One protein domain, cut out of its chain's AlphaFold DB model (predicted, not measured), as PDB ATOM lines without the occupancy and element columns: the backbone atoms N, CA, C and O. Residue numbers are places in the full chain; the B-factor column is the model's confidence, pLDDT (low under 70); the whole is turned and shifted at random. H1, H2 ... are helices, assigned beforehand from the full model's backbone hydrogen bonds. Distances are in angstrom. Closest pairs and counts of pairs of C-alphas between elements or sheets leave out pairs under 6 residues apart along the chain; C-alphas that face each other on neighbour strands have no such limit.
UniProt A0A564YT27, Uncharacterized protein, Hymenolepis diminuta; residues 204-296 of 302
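This is residues 204 to 296 of the 302 residues of an uncharacterized protein of Hymenolepis diminuta (UniProt A0A564YT27). What is the picture? Two long helices, H1 and H3, cross as an X; residues 283 to 296 stick out at one end, opposite short H2 and a long loop. What builds it? The 93 printed residues include three named helices, H1, H2, H3 in order, and no named strand: all helix. It is an extended rod, radius of gyration of the C-alphas 20.0 A, spanning 76 by 30 by 14 A.

Where is H1? Residues 207 to 226, 28.3 A, from C-alpha 207 at (66.322, 135.821, 48.253). What follows? H2 is residues 236 to 241; H3, residues 259 to 292, 48.0 A, kinks 27 degrees near residue 275 and ends at C-alpha 292, (91.385, 133.980, 53.397).

Do H1 and H3 meet? They touch, H3 with residues 263 to 279 alone, at a steep tilt of 46 degrees, opposite ways; the closest C-alphas, Phe 218 and Ser 271, are 4.8 A apart. And H2? It is close to but not clearly touching H3, closest C-alphas Tyr 240 and Trp 259, 7.6 A; H1 and H2 are apart. Are the backbones complete? Every O i to N i+4 pair is within hydrogen-bond range in H1 and H2, and 29 of 30 in H3.

Is it cut? The printed part has no cut; the H2 to H3 link is long. Where is confidence low? 23 residues are under 70, among them 244 to 255.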
ATOM      1  N   ALA A 204      73.140 142.410  46.280       55.09
ATOM      2  CA  ALA A 204      72.325 141.385  45.657       55.09
ATOM      3  C   ALA A 204      71.428 140.799  46.748       55.09
ATOM      4  O   ALA A 204      71.914 140.385  47.801       55.09
ATOM      5  N   SER A 205      70.120 140.823  46.509       67.94
ATOM      6  CA  SER A 205      69.145 140.227  47.408       67.94
ATOM      7  C   SER A 205      69.569 138.789  47.722       67.94
ATOM      8  O   SER A 205      69.967 138.043  46.832       67.94
ATOM      9  N   GLU A 206      69.507 138.380  48.988       75.62
ATOM     10  CA  GLU A 206      69.842 136.997  49.359       75.62
ATOM     11  C   GLU A 206      68.709 136.019  48.987       75.62
ATOM     12  O   GLU A 206      68.921 134.818  48.852       75.62
ATOM     13  N   TRP A 207      67.512 136.543  48.714       81.75
ATOM     14  CA  TRP A 207      66.322 135.821  48.253       81.75
ATOM     15  C   TRP A 207      66.533 134.864  47.061       81.75
ATOM     16  O   TRP A 207      66.090 133.717  47.161       81.75
ATOM     17  N   PRO A 208      67.201 135.245  45.950       86.75
ATOM     18  CA  PRO A 208      67.536 134.317  44.867       86.75
ATOM     19  C   PRO A 208      68.421 133.149  45.315       86.75
ATOM     20  O   PRO A 208      68.243 132.040  44.817       86.75
ATOM     21  N   LEU A 209      69.336 133.360  46.268       87.06
ATOM     22  CA  LEU A 209      70.175 132.288  46.807       87.06
ATOM     23  C   LEU A 209      69.324 131.297  47.612       87.06
ATOM     24  O   LEU A 209      69.467 130.090  47.426       87.06
ATOM     25  N   LEU A 210      68.392 131.783  48.443       89.56
ATOM     26  CA  LEU A 210      67.442 130.915  49.149       89.56
ATOM     27  C   LEU A 210      66.573 130.108  48.174       89.56
ATOM     28  O   LEU A 210      66.448 128.895  48.331       89.56
ATOM     29  N   LEU A 211      66.010 130.757  47.149       90.19
ATOM     30  CA  LEU A 211      65.206 130.079  46.124       90.19
ATOM     31  C   LEU A 211      66.006 129.005  45.386       90.19
ATOM     32  O   LEU A 211      65.490 127.912  45.155       90.19
ATOM     33  N   PHE A 212      67.266 129.290  45.053       92.12
ATOM     34  CA  PHE A 212      68.149 128.325  44.406       92.12
ATOM     35  C   PHE A 212      68.408 127.101  45.291       92.12
ATOM     36  O   PHE A 212      68.320 125.974  44.805       92.12
ATOM     37  N   ILE A 213      68.668 127.296  46.589       92.50
ATOM     38  CA  ILE A 213      68.861 126.188  47.537       92.50
ATOM     39  C   ILE A 213      67.599 125.331  47.632       92.50
ATOM     40  O   ILE A 213      67.684 124.108  47.524       92.50
ATOM     41  N   VAL A 214      66.431 125.955  47.814       94.12
ATOM     42  CA  VAL A 214      65.143 125.246  47.892       94.12
ATOM     43  C   VAL A 214      64.916 124.444  46.614       94.12
ATOM     44  O   VAL A 214      64.691 123.240  46.672       94.12
ATOM     45  N   PHE A 215      65.067 125.070  45.448       94.19
ATOM     46  CA  PHE A 215      64.886 124.398  44.165       94.19
ATOM     47  C   PHE A 215      65.866 123.232  43.969       94.19
ATOM     48  O   PHE A 215      65.451 122.125  43.628       94.19
ATOM     49  N   SER A 216      67.158 123.444  44.230       93.88
ATOM     50  CA  SER A 216      68.192 122.417  44.069       93.88
ATOM     51  C   SER A 216      67.961 121.222  44.999       93.88
ATOM     52  O   SER A 216      67.991 120.075  44.552       93.88
ATOM     53  N   THR A 217      67.659 121.479  46.274       94.00
ATOM     54  CA  THR A 217      67.377 120.426  47.261       94.00
ATOM     55  C   THR A 217      66.065 119.701  46.973       94.00
ATOM     56  O   THR A 217      66.001 118.487  47.149       94.00
ATOM     57  N   PHE A 218      65.044 120.399  46.467       95.75
ATOM     58  CA  PHE A 218      63.786 119.789  46.037       95.75
ATOM     59  C   PHE A 218      63.993 118.838  44.856       95.75
ATOM     60  O   PHE A 218      63.533 117.699  44.901       95.75
ATOM     61  N   VAL A 219      64.715 119.276  43.818       94.81
ATOM     62  CA  VAL A 219      65.017 118.439  42.646       94.81
ATOM     63  C   VAL A 219      65.848 117.224  43.053       94.81
ATOM     64  O   VAL A 219      65.535 116.111  42.637       94.81
ATOM     65  N   ALA A 220      66.857 117.409  43.910       93.06
ATOM     66  CA  ALA A 220      67.646 116.302  44.442       93.06
ATOM     67  C   ALA A 220      66.778 115.314  45.240       93.06
ATOM     68  O   ALA A 220      66.852 114.111  45.007       93.06
ATOM     69  N   ALA A 221      65.910 115.798  46.133       92.75
ATOM     70  CA  ALA A 221      65.014 114.946  46.911       92.75
ATOM     71  C   ALA A 221      64.014 114.190  46.022       92.75
ATOM     72  O   ALA A 221      63.821 112.992  46.209       92.75
ATOM     73  N   MET A 222      63.422 114.854  45.022       91.50
ATOM     74  CA  MET A 222      62.534 114.203  44.053       91.50
ATOM     75  C   MET A 222      63.263 113.145  43.228       91.50
ATOM     76  O   MET A 222      62.693 112.083  42.978       91.50
ATOM     77  N   LEU A 223      64.519 113.394  42.849       90.12
ATOM     78  CA  LEU A 223      65.354 112.402  42.180       90.12
ATOM     79  C   LEU A 223      65.543 111.179  43.085       90.12
ATOM     80  O   LEU A 223      65.201 110.077  42.671       90.12
ATOM     81  N   PHE A 224      65.989 111.365  44.333       88.44
ATOM     82  CA  PHE A 224      66.205 110.259  45.275       88.44
ATOM     83  C   PHE A 224      64.930 109.479  45.612       88.44
ATOM     84  O   PHE A 224      64.988 108.260  45.729       88.44
ATOM     85  N   LEU A 225      63.782 110.150  45.739       86.75
ATOM     86  CA  LEU A 225      62.495 109.493  45.994       86.75
ATOM     87  C   LEU A 225      61.933 108.762  44.770       86.75
ATOM     88  O   LEU A 225      61.101 107.872  44.938       86.75
ATOM     89  N   SER A 226      62.352 109.149  43.562       85.50
ATOM     90  CA  SER A 226      61.951 108.497  42.307       85.50
ATOM     91  C   SER A 226      62.883 107.355  41.902       85.50
ATOM     92  O   SER A 226      62.493 106.533  41.074       85.50
ATOM     93  N   LEU A 227      64.105 107.305  42.450       83.94
ATOM     94  CA  LEU A 227      65.002 106.169  42.260       83.94
ATOM     95  C   LEU A 227      64.369 104.899  42.837       83.94
ATOM     96  O   LEU A 227      63.623 104.935  43.814       83.94
ATOM     97  N   ASP A 228      64.659 103.775  42.188       68.50
ATOM     98  CA  ASP A 228      64.023 102.504  42.502       68.50
ATOM     99  C   ASP A 228      64.286 102.072  43.957       68.50
ATOM    100  O   ASP A 228      65.388 102.200  44.501       68.50
ATOM    101  N   THR A 229      63.238 101.523  44.568       64.44
ATOM    102  CA  THR A 229      63.151 101.056  45.963       64.44
ATOM    103  C   THR A 229      64.197 100.005  46.344       64.44
ATOM    104  O   THR A 229      64.402  99.727  47.521       64.44
ATOM    105  N   THR A 230      64.880  99.440  45.353       63.94
ATOM    106  CA  THR A 230      65.965  98.471  45.509       63.94
ATOM    107  C   THR A 230      67.265  99.097  46.024       63.94
ATOM    108  O   THR A 230      68.019  98.423  46.722       63.94
ATOM    109  N   PHE A 231      67.523 100.380  45.739       66.12
ATOM    110  CA  PHE A 231      68.711 101.094  46.233       66.12
ATOM    111  C   PHE A 231      68.471 101.815  47.565       66.12
ATOM    112  O   PHE A 231      69.393 101.951  48.368       66.12
ATOM    113  N   LEU A 232      67.242 102.277  47.804       64.88
ATOM    114  CA  LEU A 232      66.829 102.970  49.023       64.88
ATOM    115  C   LEU A 232      65.559 102.307  49.568       64.88
ATOM    116  O   LEU A 232      64.447 102.714  49.228       64.88
ATOM    117  N   ASP A 233      65.717 101.300  50.435       66.56
ATOM    118  CA  ASP A 233      64.597 100.620  51.104       66.56
ATOM    119  C   ASP A 233      64.000 101.493  52.223       66.56
ATOM    120  O   ASP A 233      64.053 101.208  53.418       66.56
ATOM    121  N   LEU A 234      63.431 102.627  51.821       72.75
ATOM    122  CA  LEU A 234      62.749 103.576  52.696       72.75
ATOM    123  C   LEU A 234      61.359 103.072  53.127       72.75
ATOM    124  O   LEU A 234      60.639 103.781  53.827       72.75
ATOM    125  N   ARG A 235      60.946 101.875  52.676       75.75
ATOM    126  CA  ARG A 235      59.619 101.278  52.919       75.75
ATOM    127  C   ARG A 235      58.456 102.258  52.685       75.75
ATOM    128  O   ARG A 235      57.438 102.223  53.379       75.75
ATOM    129  N   MET A 236      58.578 103.098  51.653       78.19
ATOM    130  CA  MET A 236      57.582 104.116  51.292       78.19
ATOM    131  C   MET A 236      56.259 103.510  50.803       78.19
ATOM    132  O   MET A 236      55.196 104.067  51.057       78.19
ATOM    133  N   SER A 237      56.303 102.350  50.138       79.31
ATOM    134  CA  SER A 237      55.103 101.650  49.652       79.31
ATOM    135  C   SER A 237      54.181 101.194  50.803       79.31
ATOM    136  O   SER A 237      53.001 101.554  50.783       79.31
ATOM    137  N   PRO A 238      54.688 100.525  51.863       81.12
ATOM    138  CA  PRO A 238      53.908 100.275  53.077       81.12
ATOM    139  C   PRO A 238      53.359 101.546  53.742       81.12
ATOM    140  O   PRO A 238      52.213 101.559  54.186       81.12
ATOM    141  N   ALA A 239      54.153 102.621  53.796       78.88
ATOM    142  CA  ALA A 239      53.727 103.886  54.396       78.88
ATOM    143  C   ALA A 239      52.572 104.536  53.616       78.88
ATOM    144  O   ALA A 239      51.604 104.989  54.222       78.88
ATOM    145  N   TYR A 240      52.634 104.517  52.283       81.38
ATOM    146  CA  TYR A 240      51.555 104.989  51.415       81.38
ATOM    147  C   TYR A 240      50.286 104.130  51.551       81.38
ATOM    148  O   TYR A 240      49.182 104.668  51.595       81.38
ATOM    149  N   GLY A 241      50.431 102.808  51.707       77.44
ATOM    150  CA  GLY A 241      49.305 101.901  51.958       77.44
ATOM    151  C   GLY A 241      48.531 102.223  53.244       77.44
ATOM    152  O   GLY A 241      47.301 102.146  53.259       77.44
ATOM    153  N   ASN A 242      49.227 102.674  54.293       79.81
ATOM    154  CA  ASN A 242      48.616 103.078  55.566       79.81
ATOM    155  C   ASN A 242      47.812 104.390  55.488       79.81
ATOM    156  O   ASN A 242      47.053 104.687  56.406       79.81
ATOM    157  N   LEU A 243      47.955 105.175  54.413       73.88
ATOM    158  CA  LEU A 243      47.222 106.434  54.201       73.88
ATOM    159  C   LEU A 243      45.865 106.229  53.501       73.88
ATOM    160  O   LEU A 243      45.248 107.188  53.032       73.88
ATOM    161  N   THR A 244      45.384 104.989  53.415       68.44
ATOM    162  CA  THR A 244      44.052 104.677  52.889       68.44
ATOM    163  C   THR A 244      43.009 104.833  54.000       68.44
ATOM    164  O   THR A 244      42.990 104.084  54.972       68.44
ATOM    165  N   PHE A 245      42.138 105.839  53.882       63.16
ATOM    166  CA  PHE A 245      41.027 106.050  54.813       63.16
ATOM    167  C   PHE A 245      39.725 105.565  54.172       63.16
ATOM    168  O   PHE A 245      39.341 106.042  53.104       63.16
ATOM    169  N   SER A 246      39.017 104.635  54.815       57.00
ATOM    170  CA  SER A 246      37.682 104.224  54.374       57.00
ATOM    171  C   SER A 246      36.675 105.322  54.729       57.00
ATOM    172  O   SER A 246      36.177 105.373  55.853       57.00
ATOM    173  N   LEU A 247      36.387 106.226  53.790       57.06
ATOM    174  CA  LEU A 247      35.470 107.349  54.030       57.06
ATOM    175  C   LEU A 247      33.996 106.907  54.149       57.06
ATOM    176  O   LEU A 247      33.175 107.647  54.681       57.06
ATOM    177  N   SER A 248      33.652 105.696  53.701       53.78
ATOM    178  CA  SER A 248      32.332 105.095  53.906       53.78
ATOM    179  C   SER A 248      32.410 103.567  53.848       53.78
ATOM    180  O   SER A 248      33.190 103.009  53.071       53.78
ATOM    181  N   GLN A 249      31.616 102.877  54.675       52.75
ATOM    182  CA  GLN A 249      31.510 101.415  54.659       52.75
ATOM    183  C   GLN A 249      30.910 100.963  53.316       52.75
ATOM    184  O   GLN A 249      29.698 100.999  53.134       52.75
ATOM    185  N   GLY A 250      31.760 100.566  52.361       57.34
ATOM    186  CA  GLY A 250      31.337  99.958  51.091       57.34
ATOM    187  C   GLY A 250      31.941 100.546  49.813       57.34
ATOM    188  O   GLY A 250      31.654 100.038  48.733       57.34
ATOM    189  N   THR A 251      32.778 101.584  49.886       57.88
ATOM    190  CA  THR A 251      33.522 102.092  48.714       57.88
ATOM    191  C   THR A 251      34.904 101.425  48.654       57.88
ATOM    192  O   THR A 251      35.529 101.279  49.705       57.88
ATOM    193  N   PRO A 252      35.400 100.979  47.478       59.75
ATOM    194  CA  PRO A 252      36.729 100.378  47.372       59.75
ATOM    195  C   PRO A 252      37.801 101.347  47.880       59.75
ATOM    196  O   PRO A 252      37.703 102.548  47.643       59.75
ATOM    197  N   ASN A 253      38.812 100.811  48.570       63.56
ATOM    198  CA  ASN A 253      39.913 101.560  49.181       63.56
ATOM    199  C   ASN A 253      40.651 102.413  48.132       63.56
ATOM    200  O   ASN A 253      41.589 101.939  47.489       63.56
ATOM    201  N   SER A 254      40.240 103.666  47.943       65.19
ATOM    202  CA  SER A 254      40.959 104.624  47.112       65.19
ATOM    203  C   SER A 254      41.989 105.370  47.970       65.19
ATOM    204  O   SER A 254      41.675 105.802  49.083       65.19
ATOM    205  N   PRO A 255      43.243 105.509  47.508       68.94
ATOM    206  CA  PRO A 255      44.227 106.311  48.217       68.94
ATOM    207  C   PRO A 255      43.812 107.787  48.186       68.94
ATOM    208  O   PRO A 255      43.419 108.309  47.144       68.94
ATOM    209  N   VAL A 256      43.907 108.460  49.338       73.00
ATOM    210  CA  VAL A 256      43.517 109.877  49.513       73.00
ATOM    211  C   VAL A 256      44.372 110.814  48.651       73.00
ATOM    212  O   VAL A 256      43.928 111.883  48.239       73.00
ATOM    213  N   ILE A 257      45.608 110.406  48.370       83.94
ATOM    214  CA  ILE A 257      46.612 111.170  47.637       83.94
ATOM    215  C   ILE A 257      47.239 110.276  46.568       83.94
ATOM    216  O   ILE A 257      47.385 109.082  46.794       83.94
ATOM    217  N   SER A 258      47.606 110.830  45.409       87.88
ATOM    218  CA  SER A 258      48.336 110.061  44.392       87.88
ATOM    219  C   SER A 258      49.767 109.752  44.849       87.88
ATOM    220  O   SER A 258      50.355 110.505  45.630       87.88
ATOM    221  N   TRP A 259      50.363 108.680  44.322       84.94
ATOM    222  CA  TRP A 259      51.748 108.297  44.627       84.94
ATOM    223  C   TRP A 259      52.749 109.438  44.372       84.94
ATOM    224  O   TRP A 259      53.573 109.752  45.229       84.94
ATOM    225  N   GLY A 260      52.621 110.129  43.233       87.12
ATOM    226  CA  GLY A 260      53.489 111.260  42.896       87.12
ATOM    227  C   GLY A 260      53.303 112.463  43.827       87.12
ATOM    228  O   GLY A 260      54.280 113.107  44.200       87.12
ATOM    229  N   MET A 261      52.072 112.750  44.265       88.00
ATOM    230  CA  MET A 261      51.822 113.818  45.244       88.00
ATOM    231  C   MET A 261      52.396 113.473  46.623       88.00
ATOM    232  O   MET A 261      52.948 114.351  47.280       88.00
ATOM    233  N   PHE A 262      52.326 112.207  47.047       88.19
ATOM    234  CA  PHE A 262      52.965 111.747  48.282       88.19
ATOM    235  C   PHE A 262      54.485 111.978  48.250       88.19
ATOM    236  O   PHE A 262      55.040 112.569  49.179       88.19
ATOM    237  N   GLN A 263      55.147 111.604  47.150       89.56
ATOM    238  CA  GLN A 263      56.577 111.863  46.951       89.56
ATOM    239  C   GLN A 263      56.893 113.367  46.931       89.56
ATOM    240  O   GLN A 263      57.838 113.801  47.586       89.56
ATOM    241  N   ALA A 264      56.075 114.179  46.253       91.00
ATOM    242  CA  ALA A 264      56.259 115.629  46.196       91.00
ATOM    243  C   ALA A 264      56.124 116.305  47.573       91.00
ATOM    244  O   ALA A 264      56.895 117.212  47.890       91.00
ATOM    245  N   CYS A 265      55.192 115.854  48.418       91.12
ATOM    246  CA  CYS A 265      55.060 116.347  49.792       91.12
ATOM    247  C   CYS A 265      56.308 116.039  50.631       91.12
ATOM    248  O   CYS A 265      56.808 116.922  51.331       91.12
ATOM    249  N   LEU A 266      56.842 114.817  50.532       90.38
ATOM    250  CA  LEU A 266      58.075 114.440  51.225       90.38
ATOM    251  C   LEU A 266      59.287 115.227  50.710       90.38
ATOM    252  O   LEU A 266      60.076 115.722  51.513       90.38
ATOM    253  N   ALA A 267      59.409 115.406  49.392       93.38
ATOM    254  CA  ALA A 267      60.472 116.211  48.798       93.38
ATOM    255  C   ALA A 267      60.389 117.689  49.202       93.38
ATOM    256  O   ALA A 267      61.418 118.321  49.428       93.38
ATOM    257  N   SER A 268      59.180 118.238  49.335       93.38
ATOM    258  CA  SER A 268      58.962 119.600  49.834       93.38
ATOM    259  C   SER A 268      59.472 119.753  51.270       93.38
ATOM    260  O   SER A 268      60.234 120.674  51.567       93.38
ATOM    261  N   PHE A 269      59.154 118.799  52.152       92.12
ATOM    262  CA  PHE A 269      59.683 118.802  53.517       92.12
ATOM    263  C   PHE A 269      61.212 118.656  53.539       92.12
ATOM    264  O   PHE A 269      61.895 119.409  54.233       92.12
ATOM    265  N   ALA A 270      61.766 117.748  52.730       92.62
ATOM    266  CA  ALA A 270      63.211 117.569  52.601       92.62
ATOM    267  C   ALA A 270      63.916 118.835  52.086       92.62
ATOM    268  O   ALA A 270      65.003 119.163  52.552       92.62
ATOM    269  N   SER A 271      63.286 119.579  51.175       94.69
ATOM    270  CA  SER A 271      63.792 120.856  50.668       94.69
ATOM    271  C   SER A 271      63.809 121.948  51.740       94.69
ATOM    272  O   SER A 271      64.799 122.666  51.865       94.69
ATOM    273  N   LEU A 272      62.768 122.033  52.576       91.94
ATOM    274  CA  LEU A 272      62.749 122.954  53.719       91.94
ATOM    275  C   LEU A 272      63.858 122.624  54.724       91.94
ATOM    276  O   LEU A 272      64.574 123.520  55.163       91.94
ATOM    277  N   VAL A 273      64.050 121.343  55.045       92.50
ATOM    278  CA  VAL A 273      65.166 120.907  55.902       92.50
ATOM    279  C   VAL A 273      66.510 121.226  55.237       92.50
ATOM    280  O   VAL A 273      67.408 121.760  55.886       92.50
ATOM    281  N   GLY A 274      66.636 120.980  53.932       92.38
ATOM    282  CA  GLY A 274      67.817 121.310  53.140       92.38
ATOM    283  C   GLY A 274      68.152 122.801  53.164       92.38
ATOM    284  O   GLY A 274      69.314 123.153  53.357       92.38
ATOM    285  N   LEU A 275      67.152 123.681  53.056       92.75
ATOM    286  CA  LEU A 275      67.313 125.133  53.184       92.75
ATOM    287  C   LEU A 275      67.907 125.519  54.538       92.75
ATOM    288  O   LEU A 275      68.861 126.298  54.596       92.75
ATOM    289  N   LEU A 276      67.356 124.956  55.613       91.06
ATOM    290  CA  LEU A 276      67.792 125.247  56.972       91.06
ATOM    291  C   LEU A 276      69.253 124.816  57.227       91.06
ATOM    292  O   LEU A 276      69.934 125.455  58.023       91.06
ATOM    293  N   PHE A 277      69.764 123.794  56.526       90.00
ATOM    294  CA  PHE A 277      71.170 123.367  56.614       90.00
ATOM    295  C   PHE A 277      72.109 124.108  55.650       90.00
ATOM    296  O   PHE A 277      73.180 124.567  56.058       90.00
ATOM    297  N   LEU A 278      71.750 124.216  54.367       90.94
ATOM    298  CA  LEU A 278      72.643 124.759  53.339       90.94
ATOM    299  C   LEU A 278      72.865 126.261  53.504       90.94
ATOM    300  O   LEU A 278      73.983 126.726  53.289       90.94
ATOM    301  N   TYR A 279      71.839 127.023  53.888       89.19
ATOM    302  CA  TYR A 279      71.964 128.478  53.958       89.19
ATOM    303  C   TYR A 279      72.977 128.935  55.030       89.19
ATOM    304  O   TYR A 279      73.933 129.624  54.660       89.19
ATOM    305  N   PRO A 280      72.889 128.502  56.309       86.25
ATOM    306  CA  PRO A 280      73.917 128.820  57.304       86.25
ATOM    307  C   PRO A 280      75.312 128.322  56.900       86.25
ATOM    308  O   PRO A 280      76.306 129.020  57.098       86.25
ATOM    309  N   SER A 281      75.386 127.140  56.276       85.31
ATOM    310  CA  SER A 281      76.652 126.543  55.832       85.31
ATOM    311  C   SER A 281      77.351 127.383  54.759       85.31
ATOM    312  O   SER A 281      78.563 127.599  54.820       85.31
ATOM    313  N   LEU A 282      76.599 127.907  53.788       86.00
ATOM    314  CA  LEU A 282      77.144 128.766  52.736       86.00
ATOM    315  C   LEU A 282      77.594 130.121  53.283       86.00
ATOM    316  O   LEU A 282      78.637 130.623  52.866       86.00
ATOM    317  N   GLN A 283      76.858 130.697  54.236       84.25
ATOM    318  CA  GLN A 283      77.266 131.950  54.876       84.25
ATOM    319  C   GLN A 283      78.565 131.775  55.670       84.25
ATOM    320  O   GLN A 283      79.466 132.607  55.562       84.25
ATOM    321  N   TYR A 284      78.719 130.656  56.382       82.88
ATOM    322  CA  TYR A 284      79.982 130.317  57.038       82.88
ATOM    323  C   TYR A 284      81.142 130.207  56.031       82.88
ATOM    324  O   TYR A 284      82.207 130.790  56.236       82.88
ATOM    325  N   GLY A 285      80.917 129.536  54.895       83.44
ATOM    326  CA  GLY A 285      81.897 129.450  53.808       83.44
ATOM    327  C   GLY A 285      82.277 130.814  53.221       83.44
ATOM    328  O   GLY A 285      83.456 131.071  52.978       83.44
ATOM    329  N   ARG A 286      81.309 131.726  53.049       82.88
ATOM    330  CA  ARG A 286      81.569 133.101  52.586       82.88
ATOM    331  C   ARG A 286      82.468 133.862  53.555       82.88
ATOM    332  O   ARG A 286      83.435 134.472  53.107       82.88
ATOM    333  N   VAL A 287      82.189 133.792  54.857       82.94
ATOM    334  CA  VAL A 287      83.027 134.425  55.892       82.94
ATOM    335  C   VAL A 287      84.438 133.839  55.871       82.94
ATOM    336  O   VAL A 287      85.414 134.584  55.895       82.94
ATOM    337  N   TYR A 288      84.570 132.518  55.749       83.31
ATOM    338  CA  TYR A 288      85.874 131.862  55.665       83.31
ATOM    339  C   TYR A 288      86.695 132.335  54.454       83.31
ATOM    340  O   TYR A 288      87.864 132.693  54.592       83.31
ATOM    341  N   VAL A 289      86.078 132.412  53.270       80.44
ATOM    342  CA  VAL A 289      86.742 132.913  52.054       80.44
ATOM    343  C   VAL A 289      87.104 134.397  52.175       80.44
ATOM    344  O   VAL A 289      88.159 134.800  51.694       80.44
ATOM    345  N   GLN A 290      86.286 135.211  52.848       82.06
ATOM    346  CA  GLN A 290      86.610 136.618  53.125       82.06
ATOM    347  C   GLN A 290      87.823 136.770  54.046       82.06
ATOM    348  O   GLN A 290      88.623 137.675  53.848       82.06
ATOM    349  N   VAL A 291      87.982 135.883  55.031       79.69
ATOM    350  CA  VAL A 291      89.165 135.876  55.904       79.69
ATOM    351  C   VAL A 291      90.415 135.441  55.134       79.69
ATOM    352  O   VAL A 291      91.497 135.979  55.362       79.69
ATOM    353  N   LEU A 292      90.276 134.484  54.211       78.62
ATOM    354  CA  LEU A 292      91.385 133.980  53.397       78.62
ATOM    355  C   LEU A 292      91.806 134.905  52.257       78.62
ATOM    356  O   LEU A 292      92.955 134.820  51.834       78.62
ATOM    357  N   ASN A 293      90.907 135.749  51.749       80.50
ATOM    358  CA  ASN A 293      91.237 136.786  50.781       80.50
ATOM    359  C   ASN A 293      91.645 138.049  51.542       80.50
ATOM    360  O   ASN A 293      90.779 138.859  51.884       80.50
ATOM    361  N   PRO A 294      92.943 138.251  51.834       62.75
ATOM    362  CA  PRO A 294      93.366 139.503  52.419       62.75
ATOM    363  C   PRO A 294      92.963 140.643  51.493       62.75
ATOM    364  O   PRO A 294      93.244 140.580  50.300       62.75
ATOM    365  N   PHE A 295      92.314 141.668  52.050       57.28
ATOM    366  CA  PHE A 295      92.044 142.927  51.363       57.28
ATOM    367  C   PHE A 295      93.280 143.331  50.555       57.28
ATOM    368  O   PHE A 295      94.332 143.628  51.131       57.28
ATOM    369  N   ASP A 296      93.158 143.292  49.230       47.81
ATOM    370  CA  ASP A 296      94.154 143.849  48.334       47.81
ATOM    371  C   ASP A 296      94.093 145.357  48.573       47.81
ATOM    372  O   ASP A 296      93.125 146.037  48.218       47.81
TER     373      ASP A 296